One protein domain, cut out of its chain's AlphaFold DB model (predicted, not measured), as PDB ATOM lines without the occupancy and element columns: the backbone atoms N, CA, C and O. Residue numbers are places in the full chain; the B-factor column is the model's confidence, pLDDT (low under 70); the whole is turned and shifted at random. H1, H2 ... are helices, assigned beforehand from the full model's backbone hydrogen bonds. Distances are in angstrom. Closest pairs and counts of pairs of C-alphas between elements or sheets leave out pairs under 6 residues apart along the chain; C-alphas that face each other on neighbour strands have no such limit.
ATOM      1  N   LEU A  17     223.140 292.731 167.149       87.81
ATOM      2  CA  LEU A  17     223.235 291.274 167.173       87.81
ATOM      3  C   LEU A  17     222.541 290.602 165.981       87.81
ATOM      4  O   LEU A  17     222.959 289.506 165.613       87.81
ATOM      5  N   LYS A  18     221.532 291.219 165.346       88.12
ATOM      6  CA  LYS A  18     220.925 290.686 164.108       88.12
ATOM      7  C   LYS A  18     221.916 290.674 162.947       88.12
ATOM      8  O   LYS A  18     221.929 289.693 162.209       88.12
ATOM      9  N   GLY A  19     222.763 291.693 162.826       87.56
ATOM     10  CA  GLY A  19     223.811 291.779 161.800       87.56
ATOM     11  C   GLY A  19     225.179 291.242 162.232       87.56
ATOM     12  O   GLY A  19     226.108 291.237 161.436       87.56
ATOM     13  N   ALA A  20     225.327 290.800 163.486       88.38
ATOM     14  CA  ALA A  20     226.624 290.428 164.041       88.38
ATOM     15  C   ALA A  20     227.299 289.282 163.275       88.38
ATOM     16  O   ALA A  20     226.684 288.232 163.035       88.38
ATOM     17  N   SER A  21     228.584 289.478 162.974       92.19
ATOM     18  CA  SER A  21     229.450 288.464 162.381       92.19
ATOM     19  C   SER A  21     229.646 287.275 163.333       92.19
ATOM     20  O   SER A  21     229.577 287.439 164.559       92.19
ATOM     21  N   PRO A  22     229.923 286.066 162.809       91.25
ATOM     22  CA  PRO A  22     230.209 284.893 163.636       91.25
ATOM     23  C   PRO A  22     231.325 285.125 164.660       91.25
ATOM     24  O   PRO A  22     231.237 284.615 165.776       91.25
ATOM     25  N   ASP A  23     232.334 285.922 164.315       91.31
ATOM     26  CA  ASP A  23     233.477 286.187 165.189       91.31
ATOM     27  C   ASP A  23     233.110 287.082 166.370       91.31
ATOM     28  O   ASP A  23     233.515 286.797 167.495       91.31
ATOM     29  N   LEU A  24     232.236 288.080 166.178       89.94
ATOM     30  CA  LEU A  24     231.699 288.856 167.300       89.94
ATOM     31  C   LEU A  24     230.910 287.959 168.267       89.94
ATOM     32  O   LEU A  24     231.024 288.091 169.487       89.94
ATOM     33  N   ILE A  25     230.126 287.015 167.737       93.12
ATOM     34  CA  ILE A  25     229.364 286.057 168.550       93.12
ATOM     35  C   ILE A  25     230.303 285.121 169.328       93.12
ATOM     36  O   ILE A  25     230.043 284.827 170.500       93.12
ATOM     37  N   LYS A  26     231.396 284.661 168.708       92.19
ATOM     38  CA  LYS A  26     232.433 283.855 169.374       92.19
ATOM     39  C   LYS A  26     233.154 284.649 170.461       92.19
ATOM     40  O   LYS A  26     233.248 284.146 171.575       92.19
ATOM     41  N   ALA A  27     233.527 285.899 170.204       92.06
ATOM     42  CA  ALA A  27     234.173 286.754 171.198       92.06
ATOM     43  C   ALA A  27     233.298 286.948 172.454       92.06
ATOM     44  O   ALA A  27     233.781 286.851 173.582       92.06
ATOM     45  N   ILE A  28     231.981 287.147 172.297       91.94
ATOM     46  CA  ILE A  28     231.060 287.247 173.450       91.94
ATOM     47  C   ILE A  28     230.886 285.885 174.162       91.94
ATOM     48  O   ILE A  28     230.682 285.814 175.380       91.94
ATOM     49  N   SER A  29     230.987 284.781 173.424       94.31
ATOM     50  CA  SER A  29     230.997 283.426 173.989       94.31
ATOM     51  C   SER A  29     232.266 283.160 174.815       94.31
ATOM     52  O   SER A  29     232.161 282.663 175.936       94.31
ATOM     53  N   GLU A  30     233.437 283.592 174.349       92.50
ATOM     54  CA  GLU A  30     234.706 283.530 175.092       92.50
ATOM     55  C   GLU A  30     234.693 284.417 176.333       92.50
ATOM     56  O   GLU A  30     235.131 284.006 177.407       92.50
ATOM     57  N   CYS A  31     234.103 285.607 176.224       93.00
ATOM     58  CA  CYS A  31     233.817 286.469 177.363       93.00
ATOM     59  C   CYS A  31     233.024 285.721 178.450       93.00
ATOM     60  O   CYS A  31     233.385 285.739 179.628       93.00
ATOM     61  N   SER A  32     231.968 285.009 178.043       93.88
ATOM     62  CA  SER A  32     231.155 284.188 178.951       93.88
ATOM     63  C   SER A  32     231.972 283.054 179.575       93.88
ATOM     64  O   SER A  32     231.863 282.807 180.774       93.88
ATOM     65  N   LEU A  33     232.820 282.389 178.784       94.88
ATOM     66  CA  LEU A  33     233.694 281.312 179.250       94.88
ATOM     67  C   LEU A  33     234.701 281.801 180.301       94.88
ATOM     68  O   LEU A  33     234.842 281.163 181.340       94.88
ATOM     69  N   ASN A  34     235.363 282.933 180.060       93.19
ATOM     70  CA  ASN A  34     236.349 283.502 180.985       93.19
ATOM     71  C   ASN A  34     235.721 283.920 182.317       93.19
ATOM     72  O   ASN A  34     236.301 283.692 183.377       93.19
ATOM     73  N   VAL A  35     234.502 284.460 182.277       92.94
ATOM     74  CA  VAL A  35     233.734 284.760 183.488       92.94
ATOM     75  C   VAL A  35     233.366 283.487 184.255       92.94
ATOM     76  O   VAL A  35     233.521 283.443 185.472       92.94
ATOM     77  N   LEU A  36     232.918 282.434 183.566       92.69
ATOM     78  CA  LEU A  36     232.571 281.159 184.207       92.69
ATOM     79  C   LEU A  36     233.783 280.435 184.799       92.69
ATOM     80  O   LEU A  36     233.647 279.783 185.831       92.69
ATOM     81  N   LYS A  37     234.952 280.558 184.163       92.62
ATOM     82  CA  LYS A  37     236.222 280.020 184.663       92.62
ATOM     83  C   LYS A  37     236.823 280.835 185.811       92.62
ATOM     84  O   LYS A  37     237.803 280.402 186.400       92.62
ATOM     85  N   GLY A  38     236.260 282.003 186.130       89.19
ATOM     86  CA  GLY A  38     236.787 282.872 187.182       89.19
ATOM     87  C   GLY A  38     238.057 283.633 186.790       89.19
ATOM     88  O   GLY A  38     238.685 284.226 187.656       89.19
ATOM     89  N   HIS A  39     238.413 283.682 185.502       89.62
ATOM     90  CA  HIS A  39     239.540 284.493 185.017       89.62
ATOM     91  C   HIS A  39     239.259 286.002 185.103       89.62
ATOM     92  O   HIS A  39     240.155 286.825 184.955       89.62
ATOM     93  N   VAL A  40     237.994 286.371 185.310       89.00
ATOM     94  CA  VAL A  40     237.550 287.750 185.490       89.00
ATOM     95  C   VAL A  40     237.067 287.901 186.923       89.00
ATOM     96  O   VAL A  40     236.090 287.262 187.322       89.00
ATOM     97  N   HIS A  41     237.725 288.772 187.684       86.75
ATOM     98  CA  HIS A  41     237.290 289.112 189.032       86.75
ATOM     99  C   HIS A  41     235.929 289.815 188.983       86.75
ATOM    100  O   HIS A  41     235.752 290.838 188.320       86.75
ATOM    101  N   LEU A  42     234.953 289.245 189.691       89.50
ATOM    102  CA  LEU A  42     233.605 289.790 189.812       89.50
ATOM    103  C   LEU A  42     233.346 290.214 191.251       89.50
ATOM    104  O   LEU A  42     233.578 289.439 192.180       89.50
ATOM    105  N   THR A  43     232.752 291.391 191.438       90.06
ATOM    106  CA  THR A  43     232.234 291.771 192.757       90.06
ATOM    107  C   THR A  43     231.045 290.878 193.145       90.06
ATOM    108  O   THR A  43     230.338 290.373 192.259       90.06
ATOM    109  N   PRO A  44     230.734 290.708 194.444       91.81
ATOM    110  CA  PRO A  44     229.581 289.913 194.879       91.81
ATOM    111  C   PRO A  44     228.263 290.358 194.227       91.81
ATOM    112  O   PRO A  44     227.450 289.529 193.812       91.81
ATOM    113  N   ALA A  45     228.078 291.670 194.044       90.19
ATOM    114  CA  ALA A  45     226.915 292.236 193.367       90.19
ATOM    115  C   ALA A  45     226.862 291.869 191.872       90.19
ATOM    116  O   ALA A  45     225.800 291.494 191.366       90.19
ATOM    117  N   GLN A  46     227.992 291.934 191.157       90.75
ATOM    118  CA  GLN A  46     228.075 291.524 189.748       90.75
ATOM    119  C   GLN A  46     227.806 290.025 189.593       90.75
ATOM    120  O   GLN A  46     226.979 289.631 188.766       90.75
ATOM    121  N   LYS A  47     228.427 289.200 190.445       92.06
ATOM    122  CA  LYS A  47     228.218 287.750 190.477       92.06
ATOM    123  C   LYS A  47     226.750 287.408 190.725       92.06
ATOM    124  O   LYS A  47     226.167 286.660 189.945       92.06
ATOM    125  N   LYS A  48     226.105 288.032 191.720       93.00
ATOM    126  CA  LYS A  48     224.672 287.837 192.019       93.00
ATOM    127  C   LYS A  48     223.774 288.151 190.818       93.00
ATOM    128  O   LYS A  48     222.804 287.434 190.575       93.00
ATOM    129  N   ARG A  49     224.086 289.194 190.042       91.00
ATOM    130  CA  ARG A  49     223.326 289.548 188.827       91.00
ATOM    131  C   ARG A  49     223.546 288.546 187.699       91.00
ATOM    132  O   ARG A  49     222.571 288.136 187.077       91.00
ATOM    133  N   LEU A  50     224.790 288.131 187.459       91.56
ATOM    134  CA  LEU A  50     225.127 287.153 186.421       91.56
ATOM    135  C   LEU A  50     224.598 285.750 186.742       91.56
ATOM    136  O   LEU A  50     224.180 285.039 185.830       91.56
ATOM    137  N   CYS A  51     224.509 285.378 188.021       93.00
ATOM    138  CA  CYS A  51     223.920 284.109 188.456       93.00
ATOM    139  C   CYS A  51     222.468 283.924 187.991       93.00
ATOM    140  O   CYS A  51     222.068 282.791 187.731       93.00
ATOM    141  N   LYS A  52     221.700 285.011 187.817       93.50
ATOM    142  CA  LYS A  52     220.335 284.953 187.261       93.50
ATOM    143  C   LYS A  52     220.300 284.418 185.824       93.50
ATOM    144  O   LYS A  52     219.284 283.889 185.398       93.50
ATOM    145  N   TYR A  53     221.417 284.523 185.108       94.25
ATOM    146  CA  TYR A  53     221.576 284.123 183.709       94.25
ATOM    147  C   TYR A  53     222.559 282.952 183.545       94.25
ATOM    148  O   TYR A  53     223.082 282.725 182.455       94.25
ATOM    149  N   LYS A  54     222.834 282.196 184.621       92.81
ATOM    150  CA  LYS A  54     223.861 281.137 184.648       92.81
ATOM    151  C   LYS A  54     223.704 280.096 183.535       92.81
ATOM    152  O   LYS A  54     224.704 279.673 182.965       92.81
ATOM    153  N   GLU A  55     222.474 279.708 183.201       94.44
ATOM    154  CA  GLU A  55     222.229 278.695 182.168       94.44
ATOM    155  C   GLU A  55     222.501 279.239 180.765       94.44
ATOM    156  O   GLU A  55     223.162 278.576 179.966       94.44
ATOM    157  N   ASP A  56     222.083 280.477 180.486       94.56
ATOM    158  CA  ASP A  56     222.380 281.149 179.219       94.56
ATOM    159  C   ASP A  56     223.900 281.359 179.055       94.56
ATOM    160  O   ASP A  56     224.441 281.093 177.981       94.56
ATOM    161  N   LEU A  57     224.615 281.745 180.121       94.38
ATOM    162  CA  LEU A  57     226.079 281.891 180.107       94.38
ATOM    163  C   LEU A  57     226.792 280.556 179.855       94.38
ATOM    164  O   LEU A  57     227.710 280.490 179.035       94.38
ATOM    165  N   ARG A  58     226.369 279.475 180.525       95.50
ATOM    166  CA  ARG A  58     226.926 278.131 180.304       95.50
ATOM    167  C   ARG A  58     226.677 277.659 178.882       95.50
ATOM    168  O   ARG A  58     227.578 277.098 178.266       95.50
ATOM    169  N   LEU A  59     225.483 277.903 178.347       95.06
ATOM    170  CA  LEU A  59     225.146 277.536 176.978       95.06
ATOM    171  C   LEU A  59     225.964 278.344 175.963       95.06
ATOM    172  O   LEU A  59     226.445 277.780 174.986       95.06
ATOM    173  N   LEU A  60     226.209 279.632 176.218       94.00
ATOM    174  CA  LEU A  60     227.117 280.435 175.397       94.00
ATOM    175  C   LEU A  60     228.548 279.898 175.411       94.00
ATOM    176  O   LEU A  60     229.182 279.878 174.362       94.00
ATOM    177  N   ALA A  61     229.044 279.453 176.562       94.38
ATOM    178  CA  ALA A  61     230.417 278.977 176.727       94.38
ATOM    179  C   ALA A  61     230.665 277.555 176.178       94.38
ATOM    180  O   ALA A  61     231.813 277.146 176.005       94.38
ATOM    181  N   ARG A  62     229.610 276.782 175.891       94.81
ATOM    182  CA  ARG A  62     229.732 275.413 175.368       94.81
ATOM    183  C   ARG A  62     230.303 275.396 173.944       94.81
ATOM    184  O   ARG A  62     229.823 276.093 173.043       94.81
ATOM    185  N   ARG A  63     231.281 274.512 173.713       89.69
ATOM    186  CA  ARG A  63     231.954 274.333 172.410       89.69
ATOM    187  C   ARG A  63     231.004 273.871 171.302       89.69
ATOM    188  O   ARG A  63     231.110 274.348 170.182       89.69
ATOM    189  N   ASN A  64     230.053 272.998 171.627       91.31
ATOM    190  CA  ASN A  64     229.090 272.429 170.678       91.31
ATOM    191  C   ASN A  64     227.872 273.330 170.396       91.31
ATOM    192  O   ASN A  64     226.992 272.957 169.625       91.31
ATOM    193  N   THR A  65     227.785 274.512 171.014       92.56
ATOM    194  CA  THR A  65     226.658 275.419 170.763       92.56
ATOM    195  C   THR A  65     226.889 276.186 169.468       92.56
ATOM    196  O   THR A  65     227.829 276.973 169.369       92.56
ATOM    197  N   SER A  66     226.009 275.975 168.486       94.06
ATOM    198  CA  SER A  66     226.097 276.614 167.170       94.06
ATOM    199  C   SER A  66     226.031 278.142 167.250       94.06
ATOM    200  O   SER A  66     225.400 278.714 168.144       94.06
ATOM    201  N   VAL A  67     226.625 278.828 166.267       92.44
ATOM    202  CA  VAL A  67     226.602 280.303 166.176       92.44
ATOM    203  C   VAL A  67     225.164 280.834 166.164       92.44
ATOM    204  O   VAL A  67     224.859 281.802 166.861       92.44
ATOM    205  N   LYS A  68     224.250 280.153 165.458       91.94
ATOM    206  CA  LYS A  68     222.816 280.488 165.432       91.94
ATOM    207  C   LYS A  68     222.201 280.440 166.833       91.94
ATOM    208  O   LYS A  68     221.501 281.372 167.224       91.94
ATOM    209  N   ARG A  69     222.494 279.396 167.617       93.94
ATOM    210  CA  ARG A  69     221.977 279.269 168.986       93.94
ATOM    211  C   ARG A  69     222.587 280.308 169.926       93.94
ATOM    212  O   ARG A  69     221.851 280.915 170.700       93.94
ATOM    213  N   ARG A  70     223.894 280.574 169.822       94.12
ATOM    214  CA  ARG A  70     224.558 281.653 170.579       94.12
ATOM    215  C   ARG A  70     223.905 283.004 170.296       94.12
ATOM    216  O   ARG A  70     223.554 283.721 171.227       94.12
ATOM    217  N   LYS A  71     223.649 283.311 169.023       93.06
ATOM    218  CA  LYS A  71     222.967 284.537 168.592       93.06
ATOM    219  C   LYS A  71     221.565 284.666 169.191       93.06
ATOM    220  O   LYS A  71     221.257 285.718 169.739       93.06
ATOM    221  N   GLN A  72     220.765 283.596 169.191       92.62
ATOM    222  CA  GLN A  72     219.444 283.589 169.842       92.62
ATOM    223  C   GLN A  72     219.527 283.935 171.335       92.62
ATOM    224  O   GLN A  72     218.741 284.741 171.826       92.62
ATOM    225  N   ILE A  73     220.488 283.350 172.058       93.25
ATOM    226  CA  ILE A  73     220.684 283.620 173.490       93.25
ATOM    227  C   ILE A  73     221.078 285.082 173.710       93.25
ATOM    228  O   ILE A  73     220.478 285.763 174.538       93.25
ATOM    229  N   LEU A  74     222.033 285.594 172.930       91.69
ATOM    230  CA  LEU A  74     222.466 286.991 173.014       91.69
ATOM    231  C   LEU A  74     221.321 287.966 172.703       91.69
ATOM    232  O   LEU A  74     221.200 289.003 173.353       91.69
ATOM    233  N   GLN A  75     220.446 287.616 171.760       89.69
ATOM    234  CA  GLN A  75     219.283 288.420 171.386       89.69
ATOM    235  C   GLN A  75     218.169 288.433 172.443       89.69
ATOM    236  O   GLN A  75     217.386 289.385 172.454       89.69
ATOM    237  N   LYS A  76     218.100 287.456 173.365       88.25
ATOM    238  CA  LYS A  76     217.233 287.577 174.557       88.25
ATOM    239  C   LYS A  76     217.606 288.829 175.359       88.25
ATOM    240  O   LYS A  76     216.728 289.572 175.801       88.25
ATOM    241  N   GLY A  77     218.909 289.112 175.451       82.56
ATOM    242  CA  GLY A  77     219.465 290.286 176.114       82.56
ATOM    243  C   GLY A  77     219.396 290.200 177.640       82.56
ATOM    244  O   GLY A  77     219.316 289.125 178.222       82.56
ATOM    245  N   GLY A  78     219.477 291.351 178.311       84.19
ATOM    246  CA  GLY A  78     219.364 291.453 179.773       84.19
ATOM    247  C   GLY A  78     220.652 291.168 180.552       84.19
ATOM    248  O   GLY A  78     220.837 291.751 181.613       84.19
ATOM    249  N   PHE A  79     221.575 290.362 180.016       88.12
ATOM    250  CA  PHE A  79     222.840 290.031 180.691       88.12
ATOM    251  C   PHE A  79     224.099 290.608 180.030       88.12
ATOM    252  O   PHE A  79     225.124 290.702 180.699       88.12
ATOM    253  N   LEU A  80     224.045 291.025 178.753       88.19
ATOM    254  CA  LEU A  80     225.236 291.484 178.017       88.19
ATOM    255  C   LEU A  80     225.956 292.642 178.715       88.19
ATOM    256  O   LEU A  80     227.173 292.611 178.850       88.19
ATOM    257  N   SER A  81     225.227 293.649 179.193       84.00
ATOM    258  CA  SER A  81     225.838 294.790 179.881       84.00
ATOM    259  C   SER A  81     226.505 294.382 181.201       84.00
ATOM    260  O   SER A  81     227.551 294.919 181.552       84.00
ATOM    261  N   PHE A  82     225.952 293.399 181.916       87.12
ATOM    262  CA  PHE A  82     226.551 292.869 183.147       87.12
ATOM    263  C   PHE A  82     227.738 291.949 182.882       87.12
ATOM    264  O   PHE A  82     228.631 291.884 183.716       87.12
ATOM    265  N   LEU A  83     227.753 291.270 181.735       89.44
ATOM    266  CA  LEU A  83     228.863 290.430 181.299       89.44
ATOM    267  C   LEU A  83     230.047 291.276 180.815       89.44
ATOM    268  O   LEU A  83     231.189 291.006 181.172       89.44
ATOM    269  N   LEU A  84     229.779 292.299 180.001       87.75
ATOM    270  CA  LEU A  84     230.824 293.078 179.339       87.75
ATOM    271  C   LEU A  84     231.505 294.079 180.277       87.75
ATOM    272  O   LEU A  84     232.698 294.311 180.120       87.75
ATOM    273  N   LYS A  85     230.798 294.645 181.267       86.69
ATOM    274  CA  LYS A  85     231.389 295.615 182.212       86.69
ATOM    275  C   LYS A  85     232.628 295.072 182.947       86.69
ATOM    276  O   LYS A  85     233.668 295.723 182.866       86.69
ATOM    277  N   PRO A  86     232.577 293.903 183.615       86.88
ATOM    278  CA  PRO A  86     233.749 293.336 184.282       86.88
ATOM    279  C   PRO A  86     234.886 292.997 183.316       86.88
ATOM    280  O   PRO A  86     236.049 293.207 183.635       86.88
ATOM    281  N   ILE A  87     234.555 292.524 182.112       88.25
ATOM    282  CA  ILE A  87     235.549 292.151 181.100       88.25
ATOM    283  C   ILE A  87     236.285 293.375 180.573       88.25
ATOM    284  O   ILE A  87     237.501 293.348 180.447       88.25
ATOM    285  N   LEU A  88     235.569 294.466 180.304       85.31
ATOM    286  CA  LEU A  88     236.195 295.723 179.905       85.31
ATOM    287  C   LEU A  88     237.087 296.289 181.015       85.31
ATOM    288  O   LEU A  88     238.127 296.855 180.701       85.31
ATOM    289  N   GLY A  89     236.715 296.099 182.286       84.44
ATOM    290  CA  GLY A  89     237.573 296.426 183.426       84.44
ATOM    291  C   GLY A  89     238.849 295.582 183.459       84.44
ATOM    292  O   GLY A  89     239.941 296.134 183.556       84.44
ATOM    293  N   ALA A  90     238.727 294.262 183.294       83.81
ATOM    294  CA  ALA A  90     239.871 293.349 183.253       83.81
ATOM    295  C   ALA A  90     240.820 293.653 182.079       83.81
ATOM    296  O   ALA A  90     242.033 293.697 182.258       83.81
ATOM    297  N   LEU A  91     240.271 293.934 180.892       80.12
ATOM    298  CA  LEU A  91     241.052 294.334 179.719       80.12
ATOM    299  C   LEU A  91     241.685 295.722 179.887       80.12
ATOM    300  O   LEU A  91     242.807 295.930 179.444       80.12
ATOM    301  N   GLY A  92     240.995 296.670 180.527       77.44
ATOM    302  CA  GLY A  92     241.548 297.995 180.822       77.44
ATOM    303  C   GLY A  92     242.723 297.933 181.797       77.44
ATOM    304  O   GLY A  92     243.736 298.586 181.563       77.44
ATOM    305  N   GLY A  93     242.618 297.101 182.837       72.69
ATOM    306  CA  GLY A  93     243.718 296.850 183.771       72.69
ATOM    307  C   GLY A  93     244.913 296.157 183.111       72.69
ATOM    308  O   GLY A  93     246.052 296.515 183.396       72.69
ATOM    309  N   LEU A  94     244.661 295.229 182.178       60.25
ATOM    310  CA  LEU A  94     245.708 294.602 181.365       60.25
ATOM    311  C   LEU A  94     246.434 295.627 180.485       60.25
ATOM    312  O   LEU A  94     247.654 295.693 180.510       60.25
ATOM    313  N   VAL A  95     245.712 296.473 179.746       59.25
ATOM    314  CA  VAL A  95     246.355 297.479 178.881       59.25
ATOM    315  C   VAL A  95     247.163 298.489 179.703       59.25
ATOM    316  O   VAL A  95     248.283 298.803 179.321       59.25
TER     317      VAL A  95
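What this domain is: This is residues 17 to 95 of the 102 residues of an uncharacterized protein of Pomacea canaliculata (UniProt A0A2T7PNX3). Five helices cross in a compact cluster: H1 is in the middle, the hairpin of H3 and H4 packs on it, H5 crosses it, and H2 packs on H5. The printed part has 79 residues with five named helices, H1 to H5 in order. It is all helix, with a radius of gyration of the C-alphas of 12.0 A and spans of 31 by 29 by 20 A.

How they stand to each other: Start at H1, residues 22 to 36, the hub. H3, residues 54 to 61, touches it closest at C-alphas 33 and 61, 4.7 A. H4, residues 67 to 76, forms a hairpin with H3. H5, residues 80 to 95, touches H1 about perpendicular, 83 degrees. H2, residues 44 to 51, touches H5. O i to N i+4 pairs are within hydrogen-bond range throughout H1 to H4, and 10 of 12 in H5.

Where its parts are: Find C-alpha 22 at (230.209, 284.893, 163.636); H1 runs 21.0 A from there. H5 runs 22.0 A to C-alpha 95 at (246.355, 297.479, 178.881).

The domain as a whole: The printed part has no cut; residues 94 to 95 have pLDDT under 70.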